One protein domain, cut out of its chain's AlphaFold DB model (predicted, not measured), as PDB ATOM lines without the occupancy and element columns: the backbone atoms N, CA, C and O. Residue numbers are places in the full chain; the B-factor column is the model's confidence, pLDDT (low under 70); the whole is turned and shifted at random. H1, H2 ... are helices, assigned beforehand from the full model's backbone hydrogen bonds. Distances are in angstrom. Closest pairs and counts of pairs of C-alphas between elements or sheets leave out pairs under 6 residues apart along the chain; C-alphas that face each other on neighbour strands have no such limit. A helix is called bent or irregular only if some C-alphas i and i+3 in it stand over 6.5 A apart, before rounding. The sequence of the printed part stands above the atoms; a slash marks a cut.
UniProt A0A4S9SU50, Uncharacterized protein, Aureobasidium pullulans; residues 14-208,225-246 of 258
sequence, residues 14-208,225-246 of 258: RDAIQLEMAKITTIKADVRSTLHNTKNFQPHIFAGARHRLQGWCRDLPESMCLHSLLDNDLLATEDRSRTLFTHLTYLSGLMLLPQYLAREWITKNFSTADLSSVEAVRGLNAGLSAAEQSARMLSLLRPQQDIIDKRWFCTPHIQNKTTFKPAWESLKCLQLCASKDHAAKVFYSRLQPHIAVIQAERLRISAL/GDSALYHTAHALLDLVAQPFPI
ATOM      1  N   ARG A  14     -27.046  57.276   8.292       80.81
ATOM      2  CA  ARG A  14     -26.809  57.818   9.634       80.81
ATOM      3  C   ARG A  14     -28.092  58.087  10.431       80.81
ATOM      4  O   ARG A  14     -28.150  57.714  11.600       80.81
ATOM      5  N   ASP A  15     -29.093  58.708   9.822       84.44
ATOM      6  CA  ASP A  15     -30.355  59.074  10.468       84.44
ATOM      7  C   ASP A  15     -31.195  57.826  10.760       84.44
ATOM      8  O   ASP A  15     -31.798  57.725  11.827       84.44
ATOM      9  N   ALA A  16     -31.136  56.816   9.879       86.38
ATOM     10  CA  ALA A  16     -31.730  55.499  10.124       86.38
ATOM     11  C   ALA A  16     -31.123  54.835  11.365       86.38
ATOM     12  O   ALA A  16     -31.845  54.405  12.268       86.38
ATOM     13  N   ILE A  17     -29.787  54.812  11.449       84.69
ATOM     14  CA  ILE A  17     -29.085  54.248  12.604       84.69
ATOM     15  C   ILE A  17     -29.430  55.008  13.884       84.69
ATOM     16  O   ILE A  17     -29.674  54.383  14.917       84.69
ATOM     17  N   GLN A  18     -29.447  56.340  13.835       85.75
ATOM     18  CA  GLN A  18     -29.773  57.169  14.994       85.75
ATOM     19  C   GLN A  18     -31.209  56.952  15.464       85.75
ATOM     20  O   GLN A  18     -31.435  56.833  16.669       85.75
ATOM     21  N   LEU A  19     -32.162  56.844  14.538       90.88
ATOM     22  CA  LEU A  19     -33.553  56.548  14.855       90.88
ATOM     23  C   LEU A  19     -33.681  55.194  15.561       90.88
ATOM     24  O   LEU A  19     -34.305  55.110  16.621       90.88
ATOM     25  N   GLU A  20     -33.061  54.144  15.025       92.31
ATOM     26  CA  GLU A  20     -33.103  52.820  15.650       92.31
ATOM     27  C   GLU A  20     -32.377  52.785  16.996       92.31
ATOM     28  O   GLU A  20     -32.873  52.189  17.953       92.31
ATOM     29  N   MET A  21     -31.255  53.499  17.117       88.56
ATOM     30  CA  MET A  21     -30.550  53.676  18.386       88.56
ATOM     31  C   MET A  21     -31.422  54.380  19.432       88.56
ATOM     32  O   MET A  21     -31.445  53.963  20.594       88.56
ATOM     33  N   ALA A  22     -32.156  55.422  19.039       86.12
ATOM     34  CA  ALA A  22     -33.079  56.126  19.922       86.12
ATOM     35  C   ALA A  22     -34.221  55.204  20.370       86.12
ATOM     36  O   ALA A  22     -34.472  55.089  21.571       86.12
ATOM     37  N   LYS A  23     -34.847  54.473  19.436       92.88
ATOM     38  CA  LYS A  23     -35.918  53.508  19.736       92.88
ATOM     39  C   LYS A  23     -35.479  52.477  20.773       92.88
ATOM     40  O   LYS A  23     -36.139  52.337  21.804       92.88
ATOM     41  N   ILE A  24     -34.358  51.786  20.547       93.00
ATOM     42  CA  ILE A  24     -33.908  50.752  21.486       93.00
ATOM     43  C   ILE A  24     -33.477  51.334  22.834       93.00
ATOM     44  O   ILE A  24     -33.715  50.717  23.873       93.00
ATOM     45  N   THR A  25     -32.894  52.534  22.848       87.88
ATOM     46  CA  THR A  25     -32.517  53.215  24.093       87.88
ATOM     47  C   THR A  25     -33.749  53.543  24.933       87.88
ATOM     48  O   THR A  25     -33.752  53.265  26.134       87.88
ATOM     49  N   THR A  26     -34.816  54.047  24.309       90.31
ATOM     50  CA  THR A  26     -36.098  54.314  24.977       90.31
ATOM     51  C   THR A  26     -36.736  53.028  25.492       90.31
ATOM     52  O   THR A  26     -37.063  52.940  26.674       90.31
ATOM     53  N   ILE A  27     -36.828  51.982  24.659       93.88
ATOM     54  CA  ILE A  27     -37.366  50.674  25.078       93.88
ATOM     55  C   ILE A  27     -36.593  50.131  26.283       93.88
ATOM     56  O   ILE A  27     -37.189  49.659  27.250       93.88
ATOM     57  N   LYS A  28     -35.259  50.210  26.248       90.31
ATOM     58  CA  LYS A  28     -34.395  49.764  27.342       90.31
ATOM     59  C   LYS A  28     -34.620  50.571  28.622       90.31
ATOM     60  O   LYS A  28     -34.644  49.978  29.701       90.31
ATOM     61  N   ALA A  29     -34.749  51.894  28.525       85.94
ATOM     62  CA  ALA A  29     -35.007  52.759  29.673       85.94
ATOM     63  C   ALA A  29     -36.355  52.423  30.327       85.94
ATOM     64  O   ALA A  29     -36.415  52.239  31.545       85.94
ATOM     65  N   ASP A  30     -37.396  52.233  29.519       92.00
ATOM     66  CA  ASP A  30     -38.708  51.821  30.003       92.00
ATOM     67  C   ASP A  30     -38.658  50.449  30.668       92.00
ATOM     68  O   ASP A  30     -39.162  50.288  31.773       92.00
ATOM     69  N   VAL A  31     -38.023  49.460  30.029       92.50
ATOM     70  CA  VAL A  31     -37.872  48.113  30.598       92.50
ATOM     71  C   VAL A  31     -37.132  48.168  31.928       92.50
ATOM     72  O   VAL A  31     -37.571  47.548  32.896       92.50
ATOM     73  N   ARG A  32     -36.045  48.942  32.010       88.81
ATOM     74  CA  ARG A  32     -35.322  49.152  33.267       88.81
ATOM     75  C   ARG A  32     -36.240  49.741  34.333       88.81
ATOM     76  O   ARG A  32     -36.250  49.225  35.444       88.81
ATOM     77  N   SER A  33     -36.999  50.784  34.003       88.50
ATOM     78  CA  SER A  33     -37.938  51.429  34.926       88.50
ATOM     79  C   SER A  33     -39.022  50.455  35.399       88.50
ATOM     80  O   SER A  33     -39.232  50.291  36.599       88.50
ATOM     81  N   THR A  34     -39.647  49.723  34.472       92.00
ATOM     82  CA  THR A  34     -40.657  48.704  34.776       92.00
ATOM     83  C   THR A  34     -40.103  47.640  35.721       92.00
ATOM     84  O   THR A  34     -40.693  47.391  36.769       92.00
ATOM     85  N   LEU A  35     -38.952  47.042  35.401       88.31
ATOM     86  CA  LEU A  35     -38.339  46.007  36.237       88.31
ATOM     87  C   LEU A  35     -37.840  46.561  37.576       88.31
ATOM     88  O   LEU A  35     -37.881  45.866  38.583       88.31
ATOM     89  N   HIS A  36     -37.366  47.805  37.626       85.62
ATOM     90  CA  HIS A  36     -36.948  48.443  38.874       85.62
ATOM     91  C   HIS A  36     -38.126  48.673  39.828       85.62
ATOM     92  O   HIS A  36     -38.007  48.412  41.020       85.62
ATOM     93  N   ASN A  37     -39.267  49.114  39.300       86.38
ATOM     94  CA  ASN A  37     -40.436  49.472  40.104       86.38
ATOM     95  C   ASN A  37     -41.349  48.276  40.419       86.38
ATOM     96  O   ASN A  37     -42.229  48.378  41.274       86.38
ATOM     97  N   THR A  38     -41.147  47.143  39.746       84.88
ATOM     98  CA  THR A  38     -41.890  45.910  40.019       84.88
ATOM     99  C   THR A  38     -41.361  45.262  41.292       84.88
ATOM    100  O   THR A  38     -40.221  44.802  41.335       84.88
ATOM    101  N   LYS A  39     -42.210  45.212  42.322       80.44
ATOM    102  CA  LYS A  39     -41.944  44.473  43.559       80.44
ATOM    103  C   LYS A  39     -42.336  43.016  43.380       80.44
ATOM    104  O   LYS A  39     -43.460  42.751  42.956       80.44
ATOM    105  N   ASN A  40     -41.464  42.112  43.821       83.75
ATOM    106  CA  ASN A  40     -41.591  40.670  43.640       83.75
ATOM    107  C   ASN A  40     -41.554  40.257  42.165       83.75
ATOM    108  O   ASN A  40     -42.076  40.935  41.282       83.75
ATOM    109  N   PHE A  41     -40.983  39.087  41.901       85.12
ATOM    110  CA  PHE A  41     -41.002  38.504  40.568       85.12
ATOM    111  C   PHE A  41     -42.439  38.295  40.049       85.12
ATOM    112  O   PHE A  41     -43.210  37.515  40.606       85.12
ATOM    113  N   GLN A  42     -42.781  38.973  38.949       88.69
ATOM    114  CA  GLN A  42     -44.054  38.814  38.243       88.69
ATOM    115  C   GLN A  42     -43.810  38.300  36.811       88.69
ATOM    116  O   GLN A  42     -43.375  39.078  35.953       88.69
ATOM    117  N   PRO A  43     -44.118  37.018  36.508       88.94
ATOM    118  CA  PRO A  43     -43.782  36.400  35.223       88.94
ATOM    119  C   PRO A  43     -44.317  37.155  34.002       88.94
ATOM    120  O   PRO A  43     -43.630  37.259  32.991       88.94
ATOM    121  N   HIS A  44     -45.528  37.710  34.090       90.94
ATOM    122  CA  HIS A  44     -46.172  38.412  32.979       90.94
ATOM    123  C   HIS A  44     -45.514  39.769  32.673       90.94
ATOM    124  O   HIS A  44     -45.292  40.082  31.504       90.94
ATOM    125  N   ILE A  45     -45.134  40.549  33.698       91.06
ATOM    126  CA  ILE A  45     -44.377  41.799  33.518       91.06
ATOM    127  C   ILE A  45     -43.003  41.491  32.929       91.06
ATOM    128  O   ILE A  45     -42.560  42.145  31.984       91.06
ATOM    129  N   PHE A  46     -42.345  40.459  33.456       92.06
ATOM    130  CA  PHE A  46     -41.032  40.033  33.001       92.06
ATOM    131  C   PHE A  46     -41.050  39.547  31.541       92.06
ATOM    132  O   PHE A  46     -40.215  39.960  30.732       92.06
ATOM    133  N   ALA A  47     -42.049  38.743  31.169       93.44
ATOM    134  CA  ALA A  47     -42.283  38.333  29.788       93.44
ATOM    135  C   ALA A  47     -42.560  39.543  28.888       93.44
ATOM    136  O   ALA A  47     -41.969  39.651  27.815       93.44
ATOM    137  N   GLY A  48     -43.398  40.485  29.335       95.38
ATOM    138  CA  GLY A  48     -43.679  41.729  28.619       95.38
ATOM    139  C   GLY A  48     -42.413  42.544  28.345       95.38
ATOM    140  O   GLY A  48     -42.173  42.950  27.209       95.38
ATOM    141  N   ALA A  49     -41.550  42.714  29.348       94.62
ATOM    142  CA  ALA A  49     -40.258  43.378  29.200       94.62
ATOM    143  C   ALA A  49     -39.359  42.687  28.159       94.62
ATOM    144  O   ALA A  49     -38.826  43.343  27.258       94.62
ATOM    145  N   ARG A  50     -39.240  41.355  28.231       94.94
ATOM    146  CA  ARG A  50     -38.480  40.556  27.257       94.94
ATOM    147  C   ARG A  50     -39.050  40.693  25.842       94.94
ATOM    148  O   ARG A  50     -38.287  40.894  24.898       94.94
ATOM    149  N   HIS A  51     -40.370  40.619  25.690       95.75
ATOM    150  CA  HIS A  51     -41.042  40.747  24.400       95.75
ATOM    151  C   HIS A  51     -40.858  42.131  23.777       95.75
ATOM    152  O   HIS A  51     -40.611  42.203  22.577       95.75
ATOM    153  N   ARG A  52     -40.892  43.212  24.566       95.19
ATOM    154  CA  ARG A  52     -40.621  44.572  24.070       95.19
ATOM    155  C   ARG A  52     -39.212  44.705  23.490       95.19
ATOM    156  O   ARG A  52     -39.055  45.244  22.400       95.19
ATOM    157  N   LEU A  53     -38.202  44.173  24.180       94.19
ATOM    158  CA  LEU A  53     -36.822  44.165  23.678       94.19
ATOM    159  C   LEU A  53     -36.701  43.335  22.397       94.19
ATOM    160  O   LEU A  53     -36.129  43.787  21.411       94.19
ATOM    161  N   GLN A  54     -37.254  42.120  22.394       93.94
ATOM    162  CA  GLN A  54     -37.206  41.226  21.233       93.94
ATOM    163  C   GLN A  54     -38.014  41.746  20.036       93.94
ATOM    164  O   GLN A  54     -37.663  41.419  18.905       93.94
ATOM    165  N   GLY A  55     -39.064  42.536  20.277       93.56
ATOM    166  CA  GLY A  55     -39.841  43.215  19.243       93.56
ATOM    167  C   GLY A  55     -38.961  44.125  18.397       93.56
ATOM    168  O   GLY A  55     -38.910  43.950  17.191       93.56
ATOM    169  N   TRP A  56     -38.145  44.974  19.033       94.38
ATOM    170  CA  TRP A  56     -37.215  45.847  18.307       94.38
ATOM    171  C   TRP A  56     -36.290  45.081  17.351       94.38
ATOM    172  O   TRP A  56     -36.149  45.458  16.197       94.38
ATOM    173  N   CYS A  57     -35.693  43.975  17.809       91.00
ATOM    174  CA  CYS A  57     -34.784  43.174  16.981       91.00
ATOM    175  C   CYS A  57     -35.506  42.508  15.796       91.00
ATOM    176  O   CYS A  57     -34.928  42.352  14.726       91.00
ATOM    177  N   ARG A  58     -36.778  42.129  15.977       91.75
ATOM    178  CA  ARG A  58     -37.619  41.544  14.923       91.75
ATOM    179  C   ARG A  58     -38.052  42.572  13.883       91.75
ATOM    180  O   ARG A  58     -38.161  42.227  12.713       91.75
ATOM    181  N   ASP A  59     -38.300  43.796  14.328       91.25
ATOM    182  CA  ASP A  59     -38.796  44.891  13.496       91.25
ATOM    183  C   ASP A  59     -37.650  45.693  12.847       91.25
ATOM    184  O   ASP A  59     -37.891  46.684  12.157       91.25
ATOM    185  N   LEU A  60     -36.398  45.280  13.075       88.12
ATOM    186  CA  LEU A  60     -35.218  45.945  12.541       88.12
ATOM    187  C   LEU A  60     -35.147  45.776  11.010       88.12
ATOM    188  O   LEU A  60     -35.349  44.667  10.512       88.12
ATOM    189  N   PRO A  61     -34.804  46.832  10.249       87.50
ATOM    190  CA  PRO A  61     -34.592  46.711   8.812       87.50
ATOM    191  C   PRO A  61     -33.505  45.686   8.475       87.50
ATOM    192  O   PRO A  61     -32.446  45.669   9.104       87.50
ATOM    193  N   GLU A  62     -33.730  44.886   7.428       84.38
ATOM    194  CA  GLU A  62     -32.808  43.825   6.987       84.38
ATOM    195  C   GLU A  62     -31.386  44.339   6.751       84.38
ATOM    196  O   GLU A  62     -30.404  43.699   7.123       84.38
ATOM    197  N   SER A  63     -31.267  45.546   6.210       80.44
ATOM    198  CA  SER A  63     -29.995  46.202   5.930       80.44
ATOM    199  C   SER A  63     -29.175  46.506   7.200       80.44
ATOM    200  O   SER A  63     -27.952  46.618   7.135       80.44
ATOM    201  N   MET A  64     -29.822  46.593   8.366       82.44
ATOM    202  CA  MET A  64     -29.195  46.825   9.672       82.44
ATOM    203  C   MET A  64     -29.070  45.549  10.517       82.44
ATOM    204  O   MET A  64     -28.495  45.585  11.610       82.44
ATOM    205  N   CYS A  65     -29.593  44.418  10.042       85.56
ATOM    206  CA  CYS A  65     -29.467  43.133  10.718       85.56
ATOM    207  C   CYS A  65     -28.010  42.660  10.765       85.56
ATOM    208  O   CYS A  65     -27.214  42.918   9.866       85.56
ATOM    209  N   LEU A  66     -27.656  41.918  11.820       79.50
ATOM    210  CA  LEU A  66     -26.266  41.526  12.066       79.50
ATOM    211  C   LEU A  66     -25.653  40.696  10.928       79.50
ATOM    212  O   LEU A  66     -24.481  40.884  10.633       79.50
ATOM    213  N   HIS A  67     -26.424  39.812  10.285       79.50
ATOM    214  CA  HIS A  67     -25.934  39.018   9.149       79.50
ATOM    215  C   HIS A  67     -25.543  39.921   7.969       79.50
ATOM    216  O   HIS A  67     -24.415  39.852   7.494       79.50
ATOM    217  N   SER A  68     -26.404  40.877   7.612       77.44
ATOM    218  CA  SER A  68     -26.134  41.874   6.573       77.44
ATOM    219  C   SER A  68     -24.896  42.720   6.878       77.44
ATOM    220  O   SER A  68     -24.149  43.065   5.974       77.44
ATOM    221  N   LEU A  69     -24.620  43.028   8.151       73.69
ATOM    222  CA  LEU A  69     -23.422  43.782   8.558       73.69
ATOM    223  C   LEU A  69     -22.114  42.982   8.482       73.69
ATOM    224  O   LEU A  69     -21.030  43.568   8.575       73.69
ATOM    225  N   LEU A  70     -22.193  41.653   8.430       70.69
ATOM    226  CA  LEU A  70     -21.028  40.784   8.297       70.69
ATOM    227  C   LEU A  70     -20.697  40.518   6.828       70.69
ATOM    228  O   LEU A  70     -19.515  40.420   6.512       70.69
ATOM    229  N   ASP A  71     -21.715  40.481   5.968       69.69
ATOM    230  CA  ASP A  71     -21.576  40.145   4.547       69.69
ATOM    231  C   ASP A  71     -21.379  41.371   3.636       69.69
ATOM    232  O   ASP A  71     -20.977  41.227   2.483       69.69
ATOM    233  N   ASN A  72     -21.668  42.584   4.121       61.44
ATOM    234  CA  ASN A  72     -21.744  43.778   3.280       61.44
ATOM    235  C   ASN A  72     -20.564  44.741   3.509       61.44
ATOM    236  O   ASN A  72     -20.557  45.538   4.450       61.44
ATOM    237  N   ASP A  73     -19.582  44.697   2.603       61.38
ATOM    238  CA  ASP A  73     -18.413  45.596   2.581       61.38
ATOM    239  C   ASP A  73     -18.740  47.021   2.085       61.38
ATOM    240  O   ASP A  73     -17.886  47.906   2.120       61.38
ATOM    241  N   LEU A  74     -19.975  47.272   1.630       55.84
ATOM    242  CA  LEU A  74     -20.391  48.568   1.073       55.84
ATOM    243  C   LEU A  74     -20.704  49.622   2.144       55.84
ATOM    244  O   LEU A  74     -20.807  50.809   1.835       55.84
ATOM    245  N   LEU A  75     -20.869  49.209   3.401       63.22
ATOM    246  CA  LEU A  75     -21.091  50.128   4.509       63.22
ATOM    247  C   LEU A  75     -19.778  50.778   4.929       63.22
ATOM    248  O   LEU A  75     -18.841  50.095   5.342       63.22
ATOM    249  N   ALA A  76     -19.743  52.113   4.895       66.56
ATOM    250  CA  ALA A  76     -18.636  52.871   5.458       66.56
ATOM    251  C   ALA A  76     -18.345  52.383   6.887       66.56
ATOM    252  O   ALA A  76     -19.265  52.207   7.694       66.56
ATOM    253  N   THR A  77     -17.063  52.180   7.204       73.06
ATOM    254  CA  THR A  77     -16.602  51.596   8.475       73.06
ATOM    255  C   THR A  77     -17.284  52.228   9.689       73.06
ATOM    256  O   THR A  77     -17.718  51.515  10.586       73.06
ATOM    257  N   GLU A  78     -17.449  53.553   9.688       72.75
ATOM    258  CA  GLU A  78     -18.084  54.299  10.776       72.75
ATOM    259  C   GLU A  78     -19.562  53.922  10.990       72.75
ATOM    260  O   GLU A  78     -20.009  53.741  12.126       72.75
ATOM    261  N   ASP A  79     -20.330  53.772   9.914       76.31
ATOM    262  CA  ASP A  79     -21.754  53.448   9.989       76.31
ATOM    263  C   ASP A  79     -21.985  51.985  10.379       76.31
ATOM    264  O   ASP A  79     -22.903  51.677  11.148       76.31
ATOM    265  N   ARG A  80     -21.088  51.087   9.956       78.38
ATOM    266  CA  ARG A  80     -21.037  49.714  10.465       78.38
ATOM    267  C   ARG A  80     -20.803  49.701  11.977       78.38
ATOM    268  O   ARG A  80     -21.559  49.054  12.699       78.38
ATOM    269  N   SER A  81     -19.827  50.458  12.485       77.06
ATOM    270  CA  SER A  81     -19.552  50.542  13.929       77.06
ATOM    271  C   SER A  81     -20.725  51.125  14.716       77.06
ATOM    272  O   SER A  81     -21.074  50.606  15.777       77.06
ATOM    273  N   ARG A  82     -21.383  52.170  14.197       79.06
ATOM    274  CA  ARG A  82     -22.597  52.735  14.809       79.06
ATOM    275  C   ARG A  82     -23.724  51.708  14.873       79.06
ATOM    276  O   ARG A  82     -24.364  51.584  15.913       79.06
ATOM    277  N   THR A  83     -23.925  50.932  13.810       84.31
ATOM    278  CA  THR A  83     -24.952  49.883  13.794       84.31
ATOM    279  C   THR A  83     -24.627  48.769  14.793       84.31
ATOM    280  O   THR A  83     -25.500  48.342  15.547       84.31
ATOM    281  N   LEU A  84     -23.359  48.354  14.896       82.31
ATOM    282  CA  LEU A  84     -22.913  47.403  15.922       82.31
ATOM    283  C   LEU A  84     -23.138  47.942  17.345       82.31
ATOM    284  O   LEU A  84     -23.550  47.192  18.227       82.31
ATOM    285  N   PHE A  85     -22.964  49.243  17.591       81.31
ATOM    286  CA  PHE A  85     -23.328  49.836  18.882       81.31
ATOM    287  C   PHE A  85     -24.825  49.833  19.170       81.31
ATOM    288  O   PHE A  85     -25.223  49.653  20.327       81.31
ATOM    289  N   THR A  86     -25.659  50.028  18.154       87.56
ATOM    290  CA  THR A  86     -27.109  49.886  18.294       87.56
ATOM    291  C   THR A  86     -27.456  48.462  18.741       87.56
ATOM    292  O   THR A  86     -28.189  48.287  19.717       87.56
ATOM    293  N   HIS A  87     -26.827  47.446  18.139       88.75
ATOM    294  CA  HIS A  87     -26.957  46.050  18.575       88.75
ATOM    295  C   HIS A  87     -26.439  45.818  19.999       88.75
ATOM    296  O   HIS A  87     -27.134  45.207  20.806       88.75
ATOM    297  N   LEU A  88     -25.277  46.360  20.373       83.69
ATOM    298  CA  LEU A  88     -24.783  46.283  21.756       83.69
ATOM    299  C   LEU A  88     -25.758  46.925  22.756       83.69
ATOM    300  O   LEU A  88     -25.949  46.419  23.863       83.69
ATOM    301  N   THR A  89     -26.431  48.008  22.361       85.25
ATOM    302  CA  THR A  89     -27.457  48.657  23.184       85.25
ATOM    303  C   THR A  89     -28.665  47.741  23.376       85.25
ATOM    304  O   THR A  89     -29.130  47.587  24.506       85.25
ATOM    305  N   TYR A  90     -29.119  47.059  22.324       91.81
ATOM    306  CA  TYR A  90     -30.148  46.020  22.415       91.81
ATOM    307  C   TYR A  90     -29.750  44.874  23.353       91.81
ATOM    308  O   TYR A  90     -30.487  44.558  24.294       91.81
ATOM    309  N   LEU A  91     -28.566  44.291  23.149       88.81
ATOM    310  CA  LEU A  91     -28.071  43.163  23.941       88.81
ATOM    311  C   LEU A  91     -27.959  43.539  25.423       88.81
ATOM    312  O   LEU A  91     -28.404  42.801  26.300       88.81
ATOM    313  N   SER A  92     -27.491  44.752  25.714       84.00
ATOM    314  CA  SER A  92     -27.456  45.265  27.082       84.00
ATOM    315  C   SER A  92     -28.834  45.458  27.721       84.00
ATOM    316  O   SER A  92     -28.948  45.472  28.944       84.00
ATOM    317  N   GLY A  93     -29.882  45.635  26.912       88.00
ATOM    318  CA  GLY A  93     -31.263  45.641  27.377       88.00
ATOM    319  C   GLY A  93     -31.705  44.249  27.815       88.00
ATOM    320  O   GLY A  93     -32.271  44.108  28.895       88.00
ATOM    321  N   LEU A  94     -31.377  43.208  27.043       88.06
ATOM    322  CA  LEU A  94     -31.637  41.815  27.437       88.06
ATOM    323  C   LEU A  94     -30.884  41.426  28.713       88.06
ATOM    324  O   LEU A  94     -31.406  40.673  29.530       88.06
ATOM    325  N   MET A  95     -29.694  41.987  28.927       87.50
ATOM    326  CA  MET A  95     -28.915  41.773  30.148       87.50
ATOM    327  C   MET A  95     -29.551  42.412  31.396       87.50
ATOM    328  O   MET A  95     -29.155  42.060  32.499       87.50
ATOM    329  N   LEU A  96     -30.578  43.268  31.281       87.12
ATOM    330  CA  LEU A  96     -31.351  43.742  32.444       87.12
ATOM    331  C   LEU A  96     -32.199  42.629  33.081       87.12
ATOM    332  O   LEU A  96     -32.513  42.695  34.268       87.12
ATOM    333  N   LEU A  97     -32.569  41.608  32.303       88.38
ATOM    334  CA  LEU A  97     -33.394  40.487  32.755       88.38
ATOM    335  C   LEU A  97     -32.703  39.663  33.859       88.38
ATOM    336  O   LEU A  97     -33.284  39.535  34.938       88.38
ATOM    337  N   PRO A  98     -31.471  39.148  33.668       84.25
ATOM    338  CA  PRO A  98     -30.751  38.465  34.741       84.25
ATOM    339  C   PRO A  98     -30.408  39.393  35.916       84.25
ATOM    340  O   PRO A  98     -30.406  38.925  37.047       84.25
ATOM    341  N   GLN A  99     -30.176  40.695  35.692       84.38
ATOM    342  CA  GLN A  99     -29.923  41.659  36.781       84.38
ATOM    343  C   GLN A  99     -31.134  41.798  37.707       84.38
ATOM    344  O   GLN A  99     -30.995  41.793  38.929       84.38
ATOM    345  N   TYR A 100     -32.332  41.889  37.124       86.12
ATOM    346  CA  TYR A 100     -33.579  41.907  37.880       86.12
ATOM    347  C   TYR A 100     -33.752  40.630  38.706       86.12
ATOM    348  O   TYR A 100     -33.991  40.711  39.907       86.12
ATOM    349  N   LEU A 101     -33.567  39.461  38.087       84.69
ATOM    350  CA  LEU A 101     -33.703  38.174  38.775       84.69
ATOM    351  C   LEU A 101     -32.681  38.010  39.903       84.69
ATOM    352  O   LEU A 101     -33.050  37.559  40.981       84.69
ATOM    353  N   ALA A 102     -31.428  38.418  39.686       80.81
ATOM    354  CA  ALA A 102     -30.392  38.405  40.715       80.81
ATOM    355  C   ALA A 102     -30.796  39.265  41.922       80.81
ATOM    356  O   ALA A 102     -30.739  38.804  43.059       80.81
ATOM    357  N   ARG A 103     -31.299  40.483  41.679       81.38
ATOM    358  CA  ARG A 103     -31.791  41.374  42.738       81.38
ATOM    359  C   ARG A 103     -32.974  40.782  43.503       81.38
ATOM    360  O   ARG A 103     -33.005  40.862  44.730       81.38
ATOM    361  N   GLU A 104     -33.944  40.205  42.797       82.06
ATOM    362  CA  GLU A 104     -35.082  39.519  43.422       82.06
ATOM    363  C   GLU A 104     -34.615  38.346  44.288       82.06
ATOM    364  O   GLU A 104     -35.123  38.148  45.390       82.06
ATOM    365  N   TRP A 105     -33.612  37.603  43.821       78.94
ATOM    366  CA  TRP A 105     -33.075  36.455  44.538       78.94
ATOM    367  C   TRP A 105     -32.354  36.860  45.832       78.94
ATOM    368  O   TRP A 105     -32.604  36.262  46.881       78.94
ATOM    369  N   ILE A 106     -31.546  37.923  45.781       76.31
ATOM    370  CA  ILE A 106     -30.877  38.512  46.953       76.31
ATOM    371  C   ILE A 106     -31.913  39.035  47.956       76.31
ATOM    372  O   ILE A 106     -31.844  38.727  49.140       76.31
ATOM    373  N   THR A 107     -32.929  39.765  47.482       78.56
ATOM    374  CA  THR A 107     -33.968  40.359  48.348       78.56
ATOM    375  C   THR A 107     -34.787  39.295  49.091       78.56
ATOM    376  O   THR A 107     -35.321  39.558  50.165       78.56
ATOM    377  N   LYS A 108     -34.881  38.082  48.538       74.31
ATOM    378  CA  LYS A 108     -35.599  36.946  49.132       74.31
ATOM    379  C   LYS A 108     -34.692  35.987  49.908       74.31
ATOM    380  O   LYS A 108     -35.087  34.839  50.115       74.31
ATOM    381  N   ASN A 109     -33.493  36.419  50.315       70.19
ATOM    382  CA  ASN A 109     -32.511  35.594  51.034       70.19
ATOM    383  C   ASN A 109     -32.282  34.237  50.357       70.19
ATOM    384  O   ASN A 109     -32.288  33.187  50.994       70.19
ATOM    385  N   PHE A 110     -32.132  34.263  49.036       66.94
ATOM    386  CA  PHE A 110     -31.853  33.087  48.224       66.94
ATOM    387  C   PHE A 110     -32.976  32.031  48.153       66.94
ATOM    388  O   PHE A 110     -32.758  30.947  47.611       66.94
ATOM    389  N   SER A 111     -34.202  32.349  48.589       66.31
ATOM    390  CA  SER A 111     -35.366  31.466  48.414       66.31
ATOM    391  C   SER A 111     -35.749  31.305  46.936       66.31
ATOM    392  O   SER A 111     -35.964  32.284  46.217       66.31
ATOM    393  N   THR A 112     -35.845  30.055  46.470       60.22
ATOM    394  CA  THR A 112     -36.023  29.699  45.049       60.22
ATOM    395  C   THR A 112     -37.481  29.539  44.610       60.22
ATOM    396  O   THR A 112     -37.737  29.434  43.407       60.22
ATOM    397  N   ALA A 113     -38.440  29.540  45.544       56.34
ATOM    398  CA  ALA A 113     -39.830  29.144  45.286       56.34
ATOM    399  C   ALA A 113     -40.487  29.922  44.125       56.34
ATOM    400  O   ALA A 113     -41.100  29.315  43.248       56.34
ATOM    401  N   ASP A 114     -40.265  31.239  44.045       58.66
ATOM    402  CA  ASP A 114     -40.903  32.111  43.044       58.66
ATOM    403  C   ASP A 114     -40.113  32.257  41.726       58.66
ATOM    404  O   ASP A 114     -40.638  32.766  40.734       58.66
ATOM    405  N   LEU A 115     -38.847  31.824  41.690       63.19
ATOM    406  CA  LEU A 115     -37.928  32.009  40.552       63.19
ATOM    407  C   LEU A 115     -37.800  30.761  39.664       63.19
ATOM    408  O   LEU A 115     -37.126  30.796  38.636       63.19
ATOM    409  N   SER A 116     -38.500  29.679  40.012       67.62
ATOM    410  CA  SER A 116     -38.589  28.437  39.229       67.62
ATOM    411  C   SER A 116     -39.450  28.556  37.960       67.62
ATOM    412  O   SER A 116     -39.579  27.601  37.195       67.62
ATOM    413  N   SER A 117     -40.047  29.727  37.710       78.38
ATOM    414  CA  SER A 117     -40.917  29.928  36.552       78.38
ATOM    415  C   SER A 117     -40.174  29.756  35.219       78.38
ATOM    416  O   SER A 117     -39.021  30.164  35.052       78.38
ATOM    417  N   VAL A 118     -40.891  29.249  34.213       82.81
ATOM    418  CA  VAL A 118     -40.394  29.132  32.831       82.81
ATOM    419  C   VAL A 118     -39.901  30.480  32.288       82.81
ATOM    420  O   VAL A 118     -38.919  30.534  31.547       82.81
ATOM    421  N   GLU A 119     -40.546  31.587  32.668       84.81
ATOM    422  CA  GLU A 119     -40.150  32.917  32.202       84.81
ATOM    423  C   GLU A 119     -38.840  33.396  32.824       84.81
ATOM    424  O   GLU A 119     -38.026  33.973  32.105       84.81
ATOM    425  N   ALA A 120     -38.582  33.099  34.100       81.56
ATOM    426  CA  ALA A 120     -37.295  33.403  34.725       81.56
ATOM    427  C   ALA A 120     -36.153  32.693  33.979       81.56
ATOM    428  O   ALA A 120     -35.190  33.339  33.565       81.56
ATOM    429  N   VAL A 121     -36.312  31.397  33.689       81.56
ATOM    430  CA  VAL A 121     -35.333  30.613  32.913       81.56
ATOM    431  C   VAL A 121     -35.116  31.208  31.517       81.56
ATOM    432  O   VAL A 121     -33.978  31.376  31.076       81.56
ATOM    433  N   ARG A 122     -36.191  31.593  30.818       83.12
ATOM    434  CA  ARG A 122     -36.098  32.239  29.498       83.12
ATOM    435  C   ARG A 122     -35.346  33.567  29.550       83.12
ATOM    436  O   ARG A 122     -34.542  33.835  28.659       83.12
ATOM    437  N   GLY A 123     -35.592  34.397  30.561       81.62
ATOM    438  CA  GLY A 123     -34.887  35.671  30.720       81.62
ATOM    439  C   GLY A 123     -33.410  35.504  31.048       81.62
ATOM    440  O   GLY A 123     -32.588  36.234  30.497       81.62
ATOM    441  N   LEU A 124     -33.065  34.513  31.873       79.94
ATOM    442  CA  LEU A 124     -31.675  34.150  32.162       79.94
ATOM    443  C   LEU A 124     -30.946  33.727  30.887       79.94
ATOM    444  O   LEU A 124     -29.903  34.289  30.567       79.94
ATOM    445  N   ASN A 125     -31.535  32.812  30.113       78.00
ATOM    446  CA  ASN A 125     -30.956  32.350  28.851       78.00
ATOM    447  C   ASN A 125     -30.825  33.481  27.822       78.00
ATOM    448  O   ASN A 125     -29.821  33.561  27.114       78.00
ATOM    449  N   ALA A 126     -31.811  34.380  27.747       80.31
ATOM    450  CA  ALA A 126     -31.748  35.544  26.869       80.31
ATOM    451  C   ALA A 126     -30.617  36.504  27.272       80.31
ATOM    452  O   ALA A 126     -29.857  36.939  26.411       80.31
ATOM    453  N   GLY A 127     -30.477  36.801  28.567       77.56
ATOM    454  CA  GLY A 127     -29.387  37.626  29.086       77.56
ATOM    455  C   GLY A 127     -28.011  36.992  28.863       77.56
ATOM    456  O   GLY A 127     -27.090  37.677  28.427       77.56
ATOM    457  N   LEU A 128     -27.906  35.676  29.068       72.69
ATOM    458  CA  LEU A 128     -26.694  34.897  28.815       72.69
ATOM    459  C   LEU A 128     -26.277  34.954  27.347       72.69
ATOM    460  O   LEU A 128     -25.155  35.349  27.032       72.69
ATOM    461  N   SER A 129     -27.200  34.627  26.441       76.31
ATOM    462  CA  SER A 129     -26.945  34.722  25.005       76.31
ATOM    463  C   SER A 129     -26.565  36.150  24.601       76.31
ATOM    464  O   SER A 129     -25.657  36.345  23.793       76.31
ATOM    465  N   ALA A 130     -27.198  37.162  25.201       80.56
ATOM    466  CA  ALA A 130     -26.910  38.558  24.902       80.56
ATOM    467  C   ALA A 130     -25.505  38.996  25.337       80.56
ATOM    468  O   ALA A 130     -24.818  39.707  24.598       80.56
ATOM    469  N   ALA A 131     -25.049  38.541  26.501       73.44
ATOM    470  CA  ALA A 131     -23.696  38.784  26.973       73.44
ATOM    471  C   ALA A 131     -22.652  38.091  26.076       73.44
ATOM    472  O   ALA A 131     -21.653  38.710  25.704       73.44
ATOM    473  N   GLU A 132     -22.900  36.846  25.653       68.31
ATOM    474  CA  GLU A 132     -22.015  36.142  24.715       68.31
ATOM    475  C   GLU A 132     -21.923  36.844  23.359       68.31
ATOM    476  O   GLU A 132     -20.840  36.965  22.783       68.31
ATOM    477  N   GLN A 133     -23.054  37.303  22.831       77.50
ATOM    478  CA  GLN A 133     -23.086  38.044  21.576       77.50
ATOM    479  C   GLN A 133     -22.371  39.391  21.717       77.50
ATOM    480  O   GLN A 133     -21.594  39.755  20.837       77.50
ATOM    481  N   SER A 134     -22.536  40.079  22.852       77.50
ATOM    482  CA  SER A 134     -21.824  41.328  23.149       77.50
ATOM    483  C   SER A 134     -20.310  41.120  23.158       77.50
ATOM    484  O   SER A 134     -19.575  41.892  22.547       77.50
ATOM    485  N   ALA A 135     -19.839  40.034  23.778       68.94
ATOM    486  CA  ALA A 135     -18.430  39.652  23.798       68.94
ATOM    487  C   ALA A 135     -17.849  39.478  22.388       68.94
ATOM    488  O   ALA A 135     -16.803  40.039  22.053       68.94
ATOM    489  N   ARG A 136     -18.554  38.712  21.546       72.31
ATOM    490  CA  ARG A 136     -18.151  38.464  20.158       72.31
ATOM    491  C   ARG A 136     -18.158  39.762  19.358       72.31
ATOM    492  O   ARG A 136     -17.190  40.048  18.661       72.31
ATOM    493  N   MET A 137     -19.191  40.582  19.511       75.94
ATOM    494  CA  MET A 137     -19.325  41.845  18.790       75.94
ATOM    495  C   MET A 137     -18.233  42.851  19.170       75.94
ATOM    496  O   MET A 137     -17.645  43.484  18.298       75.94
ATOM    497  N   LEU A 138     -17.869  42.931  20.449       71.88
ATOM    498  CA  LEU A 138     -16.744  43.753  20.901       71.88
ATOM    499  C   LEU A 138     -15.398  43.250  20.372       71.88
ATOM    500  O   LEU A 138     -14.517  44.057  20.084       71.88
ATOM    501  N   SER A 139     -15.233  41.936  20.190       67.75
ATOM    502  CA  SER A 139     -14.029  41.393  19.550       67.75
ATOM    503  C   SER A 139     -13.911  41.802  18.077       67.75
ATOM    504  O   SER A 139     -12.801  42.063  17.619       67.75
ATOM    505  N   LEU A 140     -15.040  41.954  17.370       68.38
ATOM    506  CA  LEU A 140     -15.082  42.462  15.992       68.38
ATOM    507  C   LEU A 140     -14.768  43.963  15.914       68.38
ATOM    508  O   LEU A 140     -14.182  44.413  14.937       68.38
ATOM    509  N   LEU A 141     -15.121  44.728  16.951       65.62
ATOM    510  CA  LEU A 141     -14.817  46.160  17.051       65.62
ATOM    511  C   LEU A 141     -13.372  46.440  17.506       65.62
ATOM    512  O   LEU A 141     -12.901  47.566  17.382       65.62
ATOM    513  N   ARG A 142     -12.645  45.442  18.030       57.09
ATOM    514  CA  ARG A 142     -11.290  45.606  18.598       57.09
ATOM    515  C   ARG A 142     -10.249  46.224  17.647       57.09
ATOM    516  O   ARG A 142      -9.439  47.005  18.141       57.09
ATOM    517  N   PRO A 143     -10.237  45.933  16.332       53.06
ATOM    518  CA  PRO A 143      -9.327  46.597  15.396       53.06
ATOM    519  C   PRO A 143      -9.591  48.107  15.242       53.06
ATOM    520  O   PRO A 143      -8.755  48.814  14.695       53.06
ATOM    521  N   GLN A 144     -10.734  48.609  15.720       54.62
ATOM    522  CA  GLN A 144     -11.170  50.007  15.623       54.62
ATOM    523  C   GLN A 144     -11.057  50.703  16.994       54.62
ATOM    524  O   GLN A 144     -12.043  51.213  17.530       54.62
ATOM    525  N   GLN A 145      -9.859  50.670  17.592       50.19
ATOM    526  CA  GLN A 145      -9.571  51.069  18.983       50.19
ATOM    527  C   GLN A 145     -10.177  52.419  19.422       50.19
ATOM    528  O   GLN A 145     -10.636  52.517  20.558       50.19
ATOM    529  N   ASP A 146     -10.280  53.407  18.531       46.72
ATOM    530  CA  ASP A 146     -10.802  54.747  18.856       46.72
ATOM    531  C   ASP A 146     -12.305  54.775  19.188       46.72
ATOM    532  O   ASP A 146     -12.813  55.711  19.814       46.72
ATOM    533  N   ILE A 147     -13.044  53.752  18.755       46.31
ATOM    534  CA  ILE A 147     -14.503  53.684  18.855       46.31
ATOM    535  C   ILE A 147     -14.935  53.038  20.184       46.31
ATOM    536  O   ILE A 147     -15.894  53.489  20.816       46.31
ATOM    537  N   ILE A 148     -14.196  52.024  20.652       46.50
ATOM    538  CA  ILE A 148     -14.447  51.316  21.924       46.50
ATOM    539  C   ILE A 148     -14.224  52.229  23.138       46.50
ATOM    540  O   ILE A 148     -14.869  52.053  24.171       46.50
ATOM    541  N   ASP A 149     -13.387  53.254  22.994       42.44
ATOM    542  CA  ASP A 149     -13.004  54.180  24.061       42.44
ATOM    543  C   ASP A 149     -14.167  54.985  24.674       42.44
ATOM    544  O   ASP A 149     -13.975  55.642  25.694       42.44
ATOM    545  N   LYS A 150     -15.377  54.954  24.089       41.22
ATOM    546  CA  LYS A 150     -16.462  55.879  24.464       41.22
ATOM    547  C   LYS A 150     -17.759  55.249  25.006       41.22
ATOM    548  O   LYS A 150     -18.550  56.006  25.565       41.22
ATOM    549  N   ARG A 151     -18.050  53.937  24.863       44.47
ATOM    550  CA  ARG A 151     -19.369  53.336  25.250       44.47
ATOM    551  C   ARG A 151     -19.292  51.837  25.628       44.47
ATOM    552  O   ARG A 151     -18.723  51.063  24.868       44.47
ATOM    553  N   TRP A 152     -19.834  51.420  26.788       48.09
ATOM    554  CA  TRP A 152     -19.493  50.128  27.437       48.09
ATOM    555  C   TRP A 152     -20.708  49.221  27.717       48.09
ATOM    556  O   TRP A 152     -21.760  49.732  28.092       48.09
ATOM    557  N   PHE A 153     -20.540  47.884  27.608       42.47
ATOM    558  CA  PHE A 153     -21.602  46.875  27.843       42.47
ATOM    559  C   PHE A 153     -21.149  45.447  28.263       42.47
ATOM    560  O   PHE A 153     -21.805  44.470  27.916       42.47
ATOM    561  N   CYS A 154     -20.059  45.257  29.018       38.78
ATOM    562  CA  CYS A 154     -19.639  43.897  29.423       38.78
ATOM    563  C   CYS A 154     -20.083  43.521  30.846       38.78
ATOM    564  O   CYS A 154     -19.605  44.125  31.801       38.78
ATOM    565  N   THR A 155     -20.882  42.455  31.002       36.34
ATOM    566  CA  THR A 155     -20.908  41.652  32.243       36.34
ATOM    567  C   THR A 155     -20.265  40.282  31.983       36.34
ATOM    568  O   THR A 155     -20.493  39.701  30.921       36.34
ATOM    569  N   PRO A 156     -19.464  39.747  32.915       37.41
ATOM    570  CA  PRO A 156     -18.821  38.440  32.790       37.41
ATOM    571  C   PRO A 156     -19.808  37.292  33.074       37.41
ATOM    572  O   PRO A 156     -20.666  37.405  33.948       37.41
ATOM    573  N   HIS A 157     -19.659  36.168  32.366       41.44
ATOM    574  CA  HIS A 157     -20.413  34.932  32.605       41.44
ATOM    575  C   HIS A 157     -19.517  33.709  32.799       41.44
ATOM    576  O   HIS A 157     -18.430  33.613  32.229       41.44
ATOM    577  N   ILE A 158     -20.050  32.759  33.573       31.52
ATOM    578  CA  ILE A 158     -19.538  31.409  33.807       31.52
ATOM    579  C   ILE A 158     -20.627  30.435  33.351       31.52
ATOM    580  O   ILE A 158     -21.676  30.373  33.982       31.52
ATOM    581  N   GLN A 159     -20.372  29.652  32.301       29.36
ATOM    582  CA  GLN A 159     -21.057  28.379  32.049       29.36
ATOM    583  C   GLN A 159     -20.126  27.384  31.327       29.36
ATOM    584  O   GLN A 159     -19.043  27.735  30.863       29.36
ATOM    585  N   ASN A 160     -20.581  26.129  31.343       29.98
ATOM    586  CA  ASN A 160     -19.965  24.822  31.091       29.98
ATOM    587  C   ASN A 160     -18.807  24.674  30.065       29.98
ATOM    588  O   ASN A 160     -18.605  25.458  29.143       29.98
ATOM    589  N   LYS A 161     -18.053  23.580  30.261       34.94
ATOM    590  CA  LYS A 161     -16.654  23.244  29.889       34.94
ATOM    591  C   LYS A 161     -16.084  23.565  28.487       34.94
ATOM    592  O   LYS A 161     -14.885  23.354  28.300       34.94
ATOM    593  N   THR A 162     -16.832  24.097  27.526       32.16
ATOM    594  CA  THR A 162     -16.357  24.292  26.135       32.16
ATOM    595  C   THR A 162     -16.557  25.701  25.568       32.16
ATOM    596  O   THR A 162     -16.002  26.006  24.514       32.16
ATOM    597  N   THR A 163     -17.248  26.602  26.272       34.59
ATOM    598  CA  THR A 163     -17.644  27.938  25.773       34.59
ATOM    599  C   THR A 163     -16.906  29.111  26.433       34.59
ATOM    600  O   THR A 163     -17.336  30.246  26.326       34.59
ATOM    601  N   PHE A 164     -15.752  28.895  27.075       37.16
ATOM    602  CA  PHE A 164     -15.036  29.946  27.830       37.16
ATOM    603  C   PHE A 164     -14.226  30.956  26.982       37.16
ATOM    604  O   PHE A 164     -13.669  31.910  27.524       37.16
ATOM    605  N   LYS A 165     -14.131  30.768  25.657       36.22
ATOM    606  CA  LYS A 165     -13.380  31.676  24.761       36.22
ATOM    607  C   LYS A 165     -13.973  33.101  24.721       36.22
ATOM    608  O   LYS A 165     -13.215  34.039  24.943       36.22
ATOM    609  N   PRO A 166     -15.291  33.295  24.509       39.25
ATOM    610  CA  PRO A 166     -15.928  34.613  24.527       39.25
ATOM    611  C   PRO A 166     -15.788  35.335  25.875       39.25
ATOM    612  O   PRO A 166     -15.508  36.527  25.884       39.25
ATOM    613  N   ALA A 167     -15.885  34.622  27.004       49.50
ATOM    614  CA  ALA A 167     -15.760  35.218  28.338       49.50
ATOM    615  C   ALA A 167     -14.359  35.807  28.603       49.50
ATOM    616  O   ALA A 167     -14.235  36.874  29.202       49.50
ATOM    617  N   TRP A 168     -13.295  35.155  28.117       51.31
ATOM    618  CA  TRP A 168     -11.931  35.682  28.242       51.31
ATOM    619  C   TRP A 168     -11.693  36.906  27.352       51.31
ATOM    620  O   TRP A 168     -10.993  37.841  27.734       51.31
ATOM    621  N   GLU A 169     -12.315  36.936  26.174       53.47
ATOM    622  CA  GLU A 169     -12.271  38.107  25.300       53.47
ATOM    623  C   GLU A 169     -13.059  39.290  25.891       53.47
ATOM    624  O   GLU A 169     -12.578  40.421  25.812       53.47
ATOM    625  N   SER A 170     -14.180  39.043  26.586       60.28
ATOM    626  CA  SER A 170     -14.872  40.057  27.400       60.28
ATOM    627  C   SER A 170     -14.015  40.580  28.544       60.28
ATOM    628  O   SER A 170     -14.027  41.778  28.801       60.28
ATOM    629  N   LEU A 171     -13.259  39.710  29.223       64.75
ATOM    630  CA  LEU A 171     -12.344  40.113  30.294       64.75
ATOM    631  C   LEU A 171     -11.212  40.997  29.772       64.75
ATOM    632  O   LEU A 171     -10.911  42.013  30.389       64.75
ATOM    633  N   LYS A 172     -10.637  40.673  28.609       64.56
ATOM    634  CA  LYS A 172      -9.639  41.528  27.945       64.56
ATOM    635  C   LYS A 172     -10.222  42.879  27.536       64.56
ATOM    636  O   LYS A 172      -9.573  43.903  27.720       64.56
ATOM    637  N   CYS A 173     -11.443  42.895  26.996       62.75
ATOM    638  CA  CYS A 173     -12.145  44.139  26.679       62.75
ATOM    639  C   CYS A 173     -12.411  44.961  27.947       62.75
ATOM    640  O   CYS A 173     -12.133  46.154  27.958       62.75
ATOM    641  N   LEU A 174     -12.864  44.328  29.030       68.62
ATOM    642  CA  LEU A 174     -13.076  44.994  30.312       68.62
ATOM    643  C   LEU A 174     -11.767  45.530  30.905       68.62
ATOM    644  O   LEU A 174     -11.753  46.644  31.411       68.62
ATOM    645  N   GLN A 175     -10.668  44.782  30.806       72.06
ATOM    646  CA  GLN A 175      -9.341  45.220  31.238       72.06
ATOM    647  C   GLN A 175      -8.860  46.437  30.434       72.06
ATOM    648  O   GLN A 175      -8.317  47.381  31.006       72.06
ATOM    649  N   LEU A 176      -9.090  46.445  29.116       66.19
ATOM    650  CA  LEU A 176      -8.808  47.602  28.268       66.19
ATOM    651  C   LEU A 176      -9.647  48.811  28.700       66.19
ATOM    652  O   LEU A 176      -9.094  49.888  28.909       66.19
ATOM    653  N   CYS A 177     -10.953  48.633  28.911       64.12
ATOM    654  CA  CYS A 177     -11.827  49.693  29.414       64.12
ATOM    655  C   CYS A 177     -11.381  50.199  30.797       64.12
ATOM    656  O   CYS A 177     -11.327  51.403  31.011       64.12
ATOM    657  N   ALA A 178     -10.974  49.309  31.706       71.56
ATOM    658  CA  ALA A 178     -10.490  49.650  33.046       71.56
ATOM    659  C   ALA A 178      -9.227  50.531  33.047       71.56
ATOM    660  O   ALA A 178      -8.948  51.208  34.036       71.56
ATOM    661  N   SER A 179      -8.456  50.540  31.955       71.38
ATOM    662  CA  SER A 179      -7.302  51.437  31.807       71.38
ATOM    663  C   SER A 179      -7.687  52.887  31.501       71.38
ATOM    664  O   SER A 179      -6.892  53.789  31.757       71.38
ATOM    665  N   LYS A 180      -8.894  53.114  30.973       64.62
ATOM    666  CA  LYS A 180      -9.360  54.423  30.485       64.62
ATOM    667  C   LYS A 180     -10.559  54.958  31.253       64.62
ATOM    668  O   LYS A 180     -10.805  56.158  31.231       64.62
ATOM    669  N   ASP A 181     -11.282  54.079  31.934       60.66
ATOM    670  CA  ASP A 181     -12.478  54.428  32.662       60.66
ATOM    671  C   ASP A 181     -12.468  53.916  34.112       60.66
ATOM    672  O   ASP A 181     -12.106  52.777  34.421       60.66
ATOM    673  N   HIS A 182     -12.932  54.786  35.005       70.44
ATOM    674  CA  HIS A 182     -12.942  54.556  36.434       70.44
ATOM    675  C   HIS A 182     -13.996  53.540  36.911       70.44
ATOM    676  O   HIS A 182     -13.669  52.683  37.731       70.44
ATOM    677  N   ALA A 183     -15.228  53.564  36.402       64.31
ATOM    678  CA  ALA A 183     -16.245  52.585  36.790       64.31
ATOM    679  C   ALA A 183     -15.952  51.190  36.208       64.31
ATOM    680  O   ALA A 183     -16.169  50.184  36.886       64.31
ATOM    681  N   ALA A 184     -15.374  51.105  35.007       65.62
ATOM    682  CA  ALA A 184     -14.838  49.871  34.444       65.62
ATOM    683  C   ALA A 184     -13.679  49.330  35.292       65.62
ATOM    684  O   ALA A 184     -13.610  48.125  35.533       65.62
ATOM    685  N   LYS A 185     -12.809  50.211  35.804       75.12
ATOM    686  CA  LYS A 185     -11.741  49.841  36.743       75.12
ATOM    687  C   LYS A 185     -12.298  49.286  38.049       75.12
ATOM    688  O   LYS A 185     -11.854  48.228  38.480       75.12
ATOM    689  N   VAL A 186     -13.287  49.950  38.647       76.69
ATOM    690  CA  VAL A 186     -13.960  49.474  39.868       76.69
ATOM    691  C   VAL A 186     -14.591  48.100  39.634       76.69
ATOM    692  O   VAL A 186     -14.375  47.180  40.421       76.69
ATOM    693  N   PHE A 187     -15.313  47.926  38.526       75.38
ATOM    694  CA  PHE A 187     -15.939  46.652  38.178       75.38
ATOM    695  C   PHE A 187     -14.913  45.535  37.936       75.38
ATOM    696  O   PHE A 187     -15.065  44.434  38.466       75.38
ATOM    697  N   TYR A 188     -13.839  45.820  37.194       78.50
ATOM    698  CA  TYR A 188     -12.755  44.869  36.945       78.50
ATOM    699  C   TYR A 188     -12.067  44.434  38.244       78.50
ATOM    700  O   TYR A 188     -11.878  43.237  38.463       78.50
ATOM    701  N   SER A 189     -11.768  45.378  39.140       82.94
ATOM    702  CA  SER A 189     -11.173  45.084  40.448       82.94
ATOM    703  C   SER A 189     -12.079  44.213  41.321       82.94
ATOM    704  O   SER A 189     -11.582  43.302  41.976       82.94
ATOM    705  N   ARG A 190     -13.401  44.443  41.309       80.88
ATOM    706  CA  ARG A 190     -14.368  43.595  42.032       80.88
ATOM    707  C   ARG A 190     -14.454  42.186  41.447       80.88
ATOM    708  O   ARG A 190     -14.656  41.228  42.178       80.88
ATOM    709  N   LEU A 191     -14.292  42.047  40.134       82.19
ATOM    710  CA  LEU A 191     -14.368  40.761  39.448       82.19
ATOM    711  C   LEU A 191     -13.098  39.910  39.616       82.19
ATOM    712  O   LEU A 191     -13.178  38.683  39.658       82.19
ATOM    713  N   GLN A 192     -11.927  40.547  39.692       83.25
ATOM    714  CA  GLN A 192     -10.623  39.882  39.640       83.25
ATOM    715  C   GLN A 192     -10.434  38.742  40.667       83.25
ATOM    716  O   GLN A 192      -9.974  37.674  40.249       83.25
ATOM    717  N   PRO A 193     -10.808  38.885  41.957       82.62
ATOM    718  CA  PRO A 193     -10.645  37.816  42.948       82.62
ATOM    719  C   PRO A 193     -11.430  36.548  42.591       82.62
ATOM    720  O   PRO A 193     -10.972  35.431  42.827       82.62
ATOM    721  N   HIS A 194     -12.589  36.714  41.955       82.69
ATOM    722  CA  HIS A 194     -13.478  35.616  41.585       82.69
ATOM    723  C   HIS A 194     -12.966  34.830  40.377       82.69
ATOM    724  O   HIS A 194     -13.139  33.615  40.318       82.69
ATOM    725  N   ILE A 195     -12.280  35.491  39.434       77.56
ATOM    726  CA  ILE A 195     -11.714  34.843  38.238       77.56
ATOM    727  C   ILE A 195     -10.787  33.688  38.630       77.56
ATOM    728  O   ILE A 195     -10.882  32.606  38.047       77.56
ATOM    729  N   ALA A 196      -9.929  33.895  39.631       76.31
ATOM    730  CA  ALA A 196      -8.987  32.879  40.093       76.31
ATOM    731  C   ALA A 196      -9.701  31.649  40.678       76.31
ATOM    732  O   ALA A 196      -9.353  30.516  40.341       76.31
ATOM    733  N   VAL A 197     -10.745  31.861  41.489       76.81
ATOM    734  CA  VAL A 197     -11.543  30.775  42.085       76.81
ATOM    735  C   VAL A 197     -12.250  29.957  41.002       76.81
ATOM    736  O   VAL A 197     -12.199  28.729  41.011       76.81
ATOM    737  N   ILE A 198     -12.844  30.628  40.010       72.00
ATOM    738  CA  ILE A 198     -13.521  29.970  38.882       72.00
ATOM    739  C   ILE A 198     -12.531  29.145  38.053       72.00
ATOM    740  O   ILE A 198     -12.848  28.037  37.617       72.00
ATOM    741  N   GLN A 199     -11.332  29.676  37.811       71.81
ATOM    742  CA  GLN A 199     -10.286  28.970  37.071       71.81
ATOM    743  C   GLN A 199      -9.796  27.727  37.820       71.81
ATOM    744  O   GLN A 199      -9.662  26.668  37.203       71.81
ATOM    745  N   ALA A 200      -9.577  27.837  39.131       73.00
ATOM    746  CA  ALA A 200      -9.176  26.716  39.974       73.00
ATOM    747  C   ALA A 200     -10.238  25.604  39.972       73.00
ATOM    748  O   ALA A 200      -9.919  24.438  39.720       73.00
ATOM    749  N   GLU A 201     -11.513  25.961  40.141       70.12
ATOM    750  CA  GLU A 201     -12.611  24.994  40.079       70.12
ATOM    751  C   GLU A 201     -12.768  24.374  38.694       70.12
ATOM    752  O   GLU A 201     -12.976  23.167  38.573       70.12
ATOM    753  N   ARG A 202     -12.580  25.140  37.616       65.06
ATOM    754  CA  ARG A 202     -12.582  24.576  36.262       65.06
ATOM    755  C   ARG A 202     -11.526  23.486  36.106       65.06
ATOM    756  O   ARG A 202     -11.841  22.432  35.552       65.06
ATOM    757  N   LEU A 203     -10.297  23.738  36.556       70.00
ATOM    758  CA  LEU A 203      -9.212  22.756  36.487       70.00
ATOM    759  C   LEU A 203      -9.590  21.493  37.267       70.00
ATOM    760  O   LEU A 203      -9.501  20.391  36.723       70.00
ATOM    761  N   ARG A 204     -10.141  21.659  38.475       68.19
ATOM    762  CA  ARG A 204     -10.623  20.553  39.309       68.19
ATOM    763  C   ARG A 204     -11.721  19.733  38.624       68.19
ATOM    764  O   ARG A 204     -11.608  18.515  38.533       68.19
ATOM    765  N   ILE A 205     -12.752  20.377  38.074       63.56
ATOM    766  CA  ILE A 205     -13.860  19.685  37.395       63.56
ATOM    767  C   ILE A 205     -13.379  19.055  36.077       63.56
ATOM    768  O   ILE A 205     -13.887  18.013  35.662       63.56
ATOM    769  N   SER A 206     -12.408  19.655  35.383       61.06
ATOM    770  CA  SER A 206     -11.823  19.075  34.165       61.06
ATOM    771  C   SER A 206     -10.990  17.818  34.427       61.06
ATOM    772  O   SER A 206     -10.899  16.977  33.537       61.06
ATOM    773  N   ALA A 207     -10.463  17.667  35.645       64.62
ATOM    774  CA  ALA A 207      -9.750  16.478  36.100       64.62
ATOM    775  C   ALA A 207     -10.684  15.344  36.579       64.62
ATOM    776  O   ALA A 207     -10.223  14.219  36.763       64.62
ATOM    777  N   LEU A 208     -11.986  15.608  36.767       62.34
ATOM    778  CA  LEU A 208     -12.962  14.580  37.145       62.34
ATOM    779  C   LEU A 208     -13.331  13.678  35.945       62.34
ATOM    780  O   LEU A 208     -13.526  14.189  34.834       62.34
ATOM    781  N   GLY A 225     -23.292  25.266  51.017       61.19
ATOM    782  CA  GLY A 225     -22.176  25.075  51.949       61.19
ATOM    783  C   GLY A 225     -21.260  26.295  52.052       61.19
ATOM    784  O   GLY A 225     -21.586  27.355  51.550       61.19
ATOM    785  N   ASP A 226     -20.096  26.130  52.678       65.31
ATOM    786  CA  ASP A 226     -19.145  27.217  52.983       65.31
ATOM    787  C   ASP A 226     -17.918  27.212  52.045       65.31
ATOM    788  O   ASP A 226     -16.785  27.509  52.417       65.31
ATOM    789  N   SER A 227     -18.108  26.758  50.801       76.00
ATOM    790  CA  SER A 227     -17.000  26.612  49.848       76.00
ATOM    791  C   SER A 227     -16.590  27.955  49.229       76.00
ATOM    792  O   SER A 227     -17.415  28.844  49.028       76.00
ATOM    793  N   ALA A 228     -15.328  28.091  48.807       75.31
ATOM    794  CA  ALA A 228     -14.876  29.278  48.065       75.31
ATOM    795  C   ALA A 228     -15.701  29.530  46.785       75.31
ATOM    796  O   ALA A 228     -15.905  30.679  46.384       75.31
ATOM    797  N   LEU A 229     -16.209  28.460  46.158       70.69
ATOM    798  CA  LEU A 229     -17.098  28.535  45.000       70.69
ATOM    799  C   LEU A 229     -18.490  29.060  45.371       70.69
ATOM    800  O   LEU A 229     -19.047  29.836  44.603       70.69
ATOM    801  N   TYR A 230     -19.024  28.675  46.533       72.62
ATOM    802  CA  TYR A 230     -20.274  29.217  47.070       72.62
ATOM    803  C   TYR A 230     -20.155  30.729  47.276       72.62
ATOM    804  O   TYR A 230     -20.879  31.490  46.636       72.62
ATOM    805  N   HIS A 231     -19.161  31.178  48.046       76.44
ATOM    806  CA  HIS A 231     -18.913  32.608  48.281       76.44
ATOM    807  C   HIS A 231     -18.693  33.384  46.984       76.44
ATOM    808  O   HIS A 231     -19.220  34.477  46.802       76.44
ATOM    809  N   THR A 232     -17.964  32.790  46.036       79.69
ATOM    810  CA  THR A 232     -17.759  33.385  44.711       79.69
ATOM    811  C   THR A 232     -19.058  33.480  43.915       79.69
ATOM    812  O   THR A 232     -19.301  34.503  43.283       79.69
ATOM    813  N   ALA A 233     -19.909  32.455  43.936       71.38
ATOM    814  CA  ALA A 233     -21.192  32.479  43.243       71.38
ATOM    815  C   ALA A 233     -22.123  33.564  43.810       71.38
ATOM    816  O   ALA A 233     -22.726  34.302  43.032       71.38
ATOM    817  N   HIS A 234     -22.180  33.708  45.137       73.81
ATOM    818  CA  HIS A 234     -22.944  34.761  45.808       73.81
ATOM    819  C   HIS A 234     -22.415  36.160  45.473       73.81
ATOM    820  O   HIS A 234     -23.170  36.998  44.983       73.81
ATOM    821  N   ALA A 235     -21.107  36.387  45.607       79.38
ATOM    822  CA  ALA A 235     -20.493  37.675  45.290       79.38
ATOM    823  C   ALA A 235     -20.659  38.071  43.810       79.38
ATOM    824  O   ALA A 235     -20.846  39.243  43.481       79.38
ATOM    825  N   LEU A 236     -20.627  37.099  42.891       78.25
ATOM    826  CA  LEU A 236     -20.910  37.346  41.479       78.25
ATOM    827  C   LEU A 236     -22.384  37.653  41.226       78.25
ATOM    828  O   LEU A 236     -22.678  38.462  40.349       78.25
ATOM    829  N   LEU A 237     -23.304  37.037  41.970       74.06
ATOM    830  CA  LEU A 237     -24.723  37.360  41.882       74.06
ATOM    831  C   LEU A 237     -24.985  38.794  42.354       74.06
ATOM    832  O   LEU A 237     -25.686  39.534  41.665       74.06
ATOM    833  N   ASP A 238     -24.345  39.216  43.445       76.94
ATOM    834  CA  ASP A 238     -24.381  40.603  43.922       76.94
ATOM    835  C   ASP A 238     -23.791  41.567  42.892       76.94
ATOM    836  O   ASP A 238     -24.351  42.629  42.620       76.94
ATOM    837  N   LEU A 239     -22.686  41.183  42.253       79.44
ATOM    838  CA  LEU A 239     -22.058  41.957  41.186       79.44
ATOM    839  C   LEU A 239     -22.927  42.027  39.920       79.44
ATOM    840  O   LEU A 239     -22.903  43.033  39.217       79.44
ATOM    841  N   VAL A 240     -23.730  41.004  39.622       75.88
ATOM    842  CA  VAL A 240     -24.727  41.053  38.542       75.88
ATOM    843  C   VAL A 240     -25.907  41.940  38.938       75.88
ATOM    844  O   VAL A 240     -26.341  42.754  38.130       75.88
ATOM    845  N   ALA A 241     -26.415  41.831  40.165       74.06
ATOM    846  CA  ALA A 241     -27.524  42.654  40.644       74.06
ATOM    847  C   ALA A 241     -27.148  44.142  40.747       74.06
ATOM    848  O   ALA A 241     -27.965  45.015  40.449       74.06
ATOM    849  N   GLN A 242     -25.909  44.424  41.159       73.00
ATOM    850  CA  GLN A 242     -25.356  45.758  41.374       73.00
ATOM    851  C   GLN A 242     -23.921  45.843  40.818       73.00
ATOM    852  O   GLN A 242     -22.933  45.800  41.567       73.00
ATOM    853  N   PRO A 243     -23.779  45.993  39.488       65.25
ATOM    854  CA  PRO A 243     -22.466  46.033  38.844       65.25
ATOM    855  C   PRO A 243     -21.640  47.245  39.274       65.25
ATOM    856  O   PRO A 243     -20.417  47.159  39.375       65.25
ATOM    857  N   PHE A 244     -22.289  48.353  39.624       65.38
ATOM    858  CA  PHE A 244     -21.619  49.559  40.096       65.38
ATOM    859  C   PHE A 244     -22.044  49.869  41.532       65.38
ATOM    860  O   PHE A 244     -23.221  49.684  41.851       65.38
ATOM    861  N   PRO A 245     -21.121  50.329  42.394       58.56
ATOM    862  CA  PRO A 245     -21.501  50.814  43.712       58.56
ATOM    863  C   PRO A 245     -22.377  52.062  43.569       58.56
ATOM    864  O   PRO A 245     -22.269  52.800  42.585       58.56
ATOM    865  N   ILE A 246     -23.239  52.309  44.554       55.38
ATOM    866  CA  ILE A 246     -24.057  53.522  44.579       55.38
ATOM    867  C   ILE A 246     -23.104  54.701  44.798       55.38
ATOM    868  O   ILE A 246     -22.366  54.734  45.785       55.38
TER     869      ILE A 246
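What this domain is: This is residues 14 to 208 and 225 to 246 of the 258 residues of an uncharacterized protein of Aureobasidium pullulans (UniProt A0A4S9SU50). Four helices, H1, H2, H4 and H6, lie side by side in an up-and-down bundle, each running against the one before it, and H6 at one side of the bundle is crossed steeply by H8. H8 turns sharply into the bent helix H9, and H10 bridges from its second arm, H9b, back to H5, the helix just after H4. The printed part has 217 residues with ten named helices, H1 to H10 in order along the chain, and no named strand; the class is all helix. It is compact, with a radius of gyration of the C-alphas of 18.0 A and spans of 56 by 38 by 35 A.

Where its parts are: H1, residues 14 to 37, begins at C-alpha 14 (-26.809, 57.818, 9.634) and is 34.4 A long. H2 is residues 43 to 58, 21.8 A; H3 residues 66 to 71; H4 residues 77 to 94, 26.1 A; H5 residues 96 to 107. H6, residues 118 to 141, is 34.5 A long and begins at C-alpha 118 (-40.394, 29.132, 32.831). H7 is residues 145 to 148, and H8 residues 164 to 180, 25.3 A. H9, residues 182 to 206, was assigned as one helix by its hydrogen bonds but is bent: C-alphas 190 and 193 are 6.9 A apart, and its arms H9a, residues 182 to 190, and H9b, residues 193 to 206, stand at a steep tilt of 44 degrees. H10, residues 228 to 241, ends at C-alpha 241 (-27.524, 42.654, 40.644).

How they stand to each other: H1 and H2 form a helical hairpin at a shallow tilt of 5 degrees, closest at the C-alphas of Val 31 and Ala 49, 5.5 A. H1 touches H4, running the same way, at Met 21 and Thr 86, C-alphas 5.1 A apart. H3 and H4, a hairpin, only just touch, with 3 pairs of C-alphas within 8 A. H6, the hub, touches H4 at a shallow tilt of 22 degrees, opposite ways, the closest C-alphas, Leu 91 and Ala 130, 4.8 A apart. H6 and H7 only just touch, and only at the corner. With residues 132 to 139 alone H6 touches H8 at a steep tilt of 63 degrees; the closest C-alphas, Ala 135 and Ser 170, are 5.1 A apart. H8 touches H9a with residues 174 to 179 alone, closest at the C-alphas of Ala 178 and Lys 185, 3.9 A. H10 touches H9b, closest at the C-alphas of His 194 and Thr 232, 5.8 A, and with residues 237 to 241 alone touches H5, closest at those of Gln 99 and Ala 241, 4.7 A. Every O i to N i+4 pair is within hydrogen-bond range in H1, H3, H4, H5, H6, H9a and H10, against 11 of 12 in H2, 12 of 13 in H8 and 9 of 10 in H9b; H7 is too short for such a pair.

The domain as a whole: The two C-alphas farthest apart, Leu 74 and Asp 226, are 56.1 A apart. Residues 209 to 224 are not printed, and C-alphas 208 and 225 are 20.4 A apart across the cut. The link from H7 to H8, residues 149 to 163, is long. Mean pLDDT of the printed part is 73.7; 69 residues are under 70, among them 139 to 174.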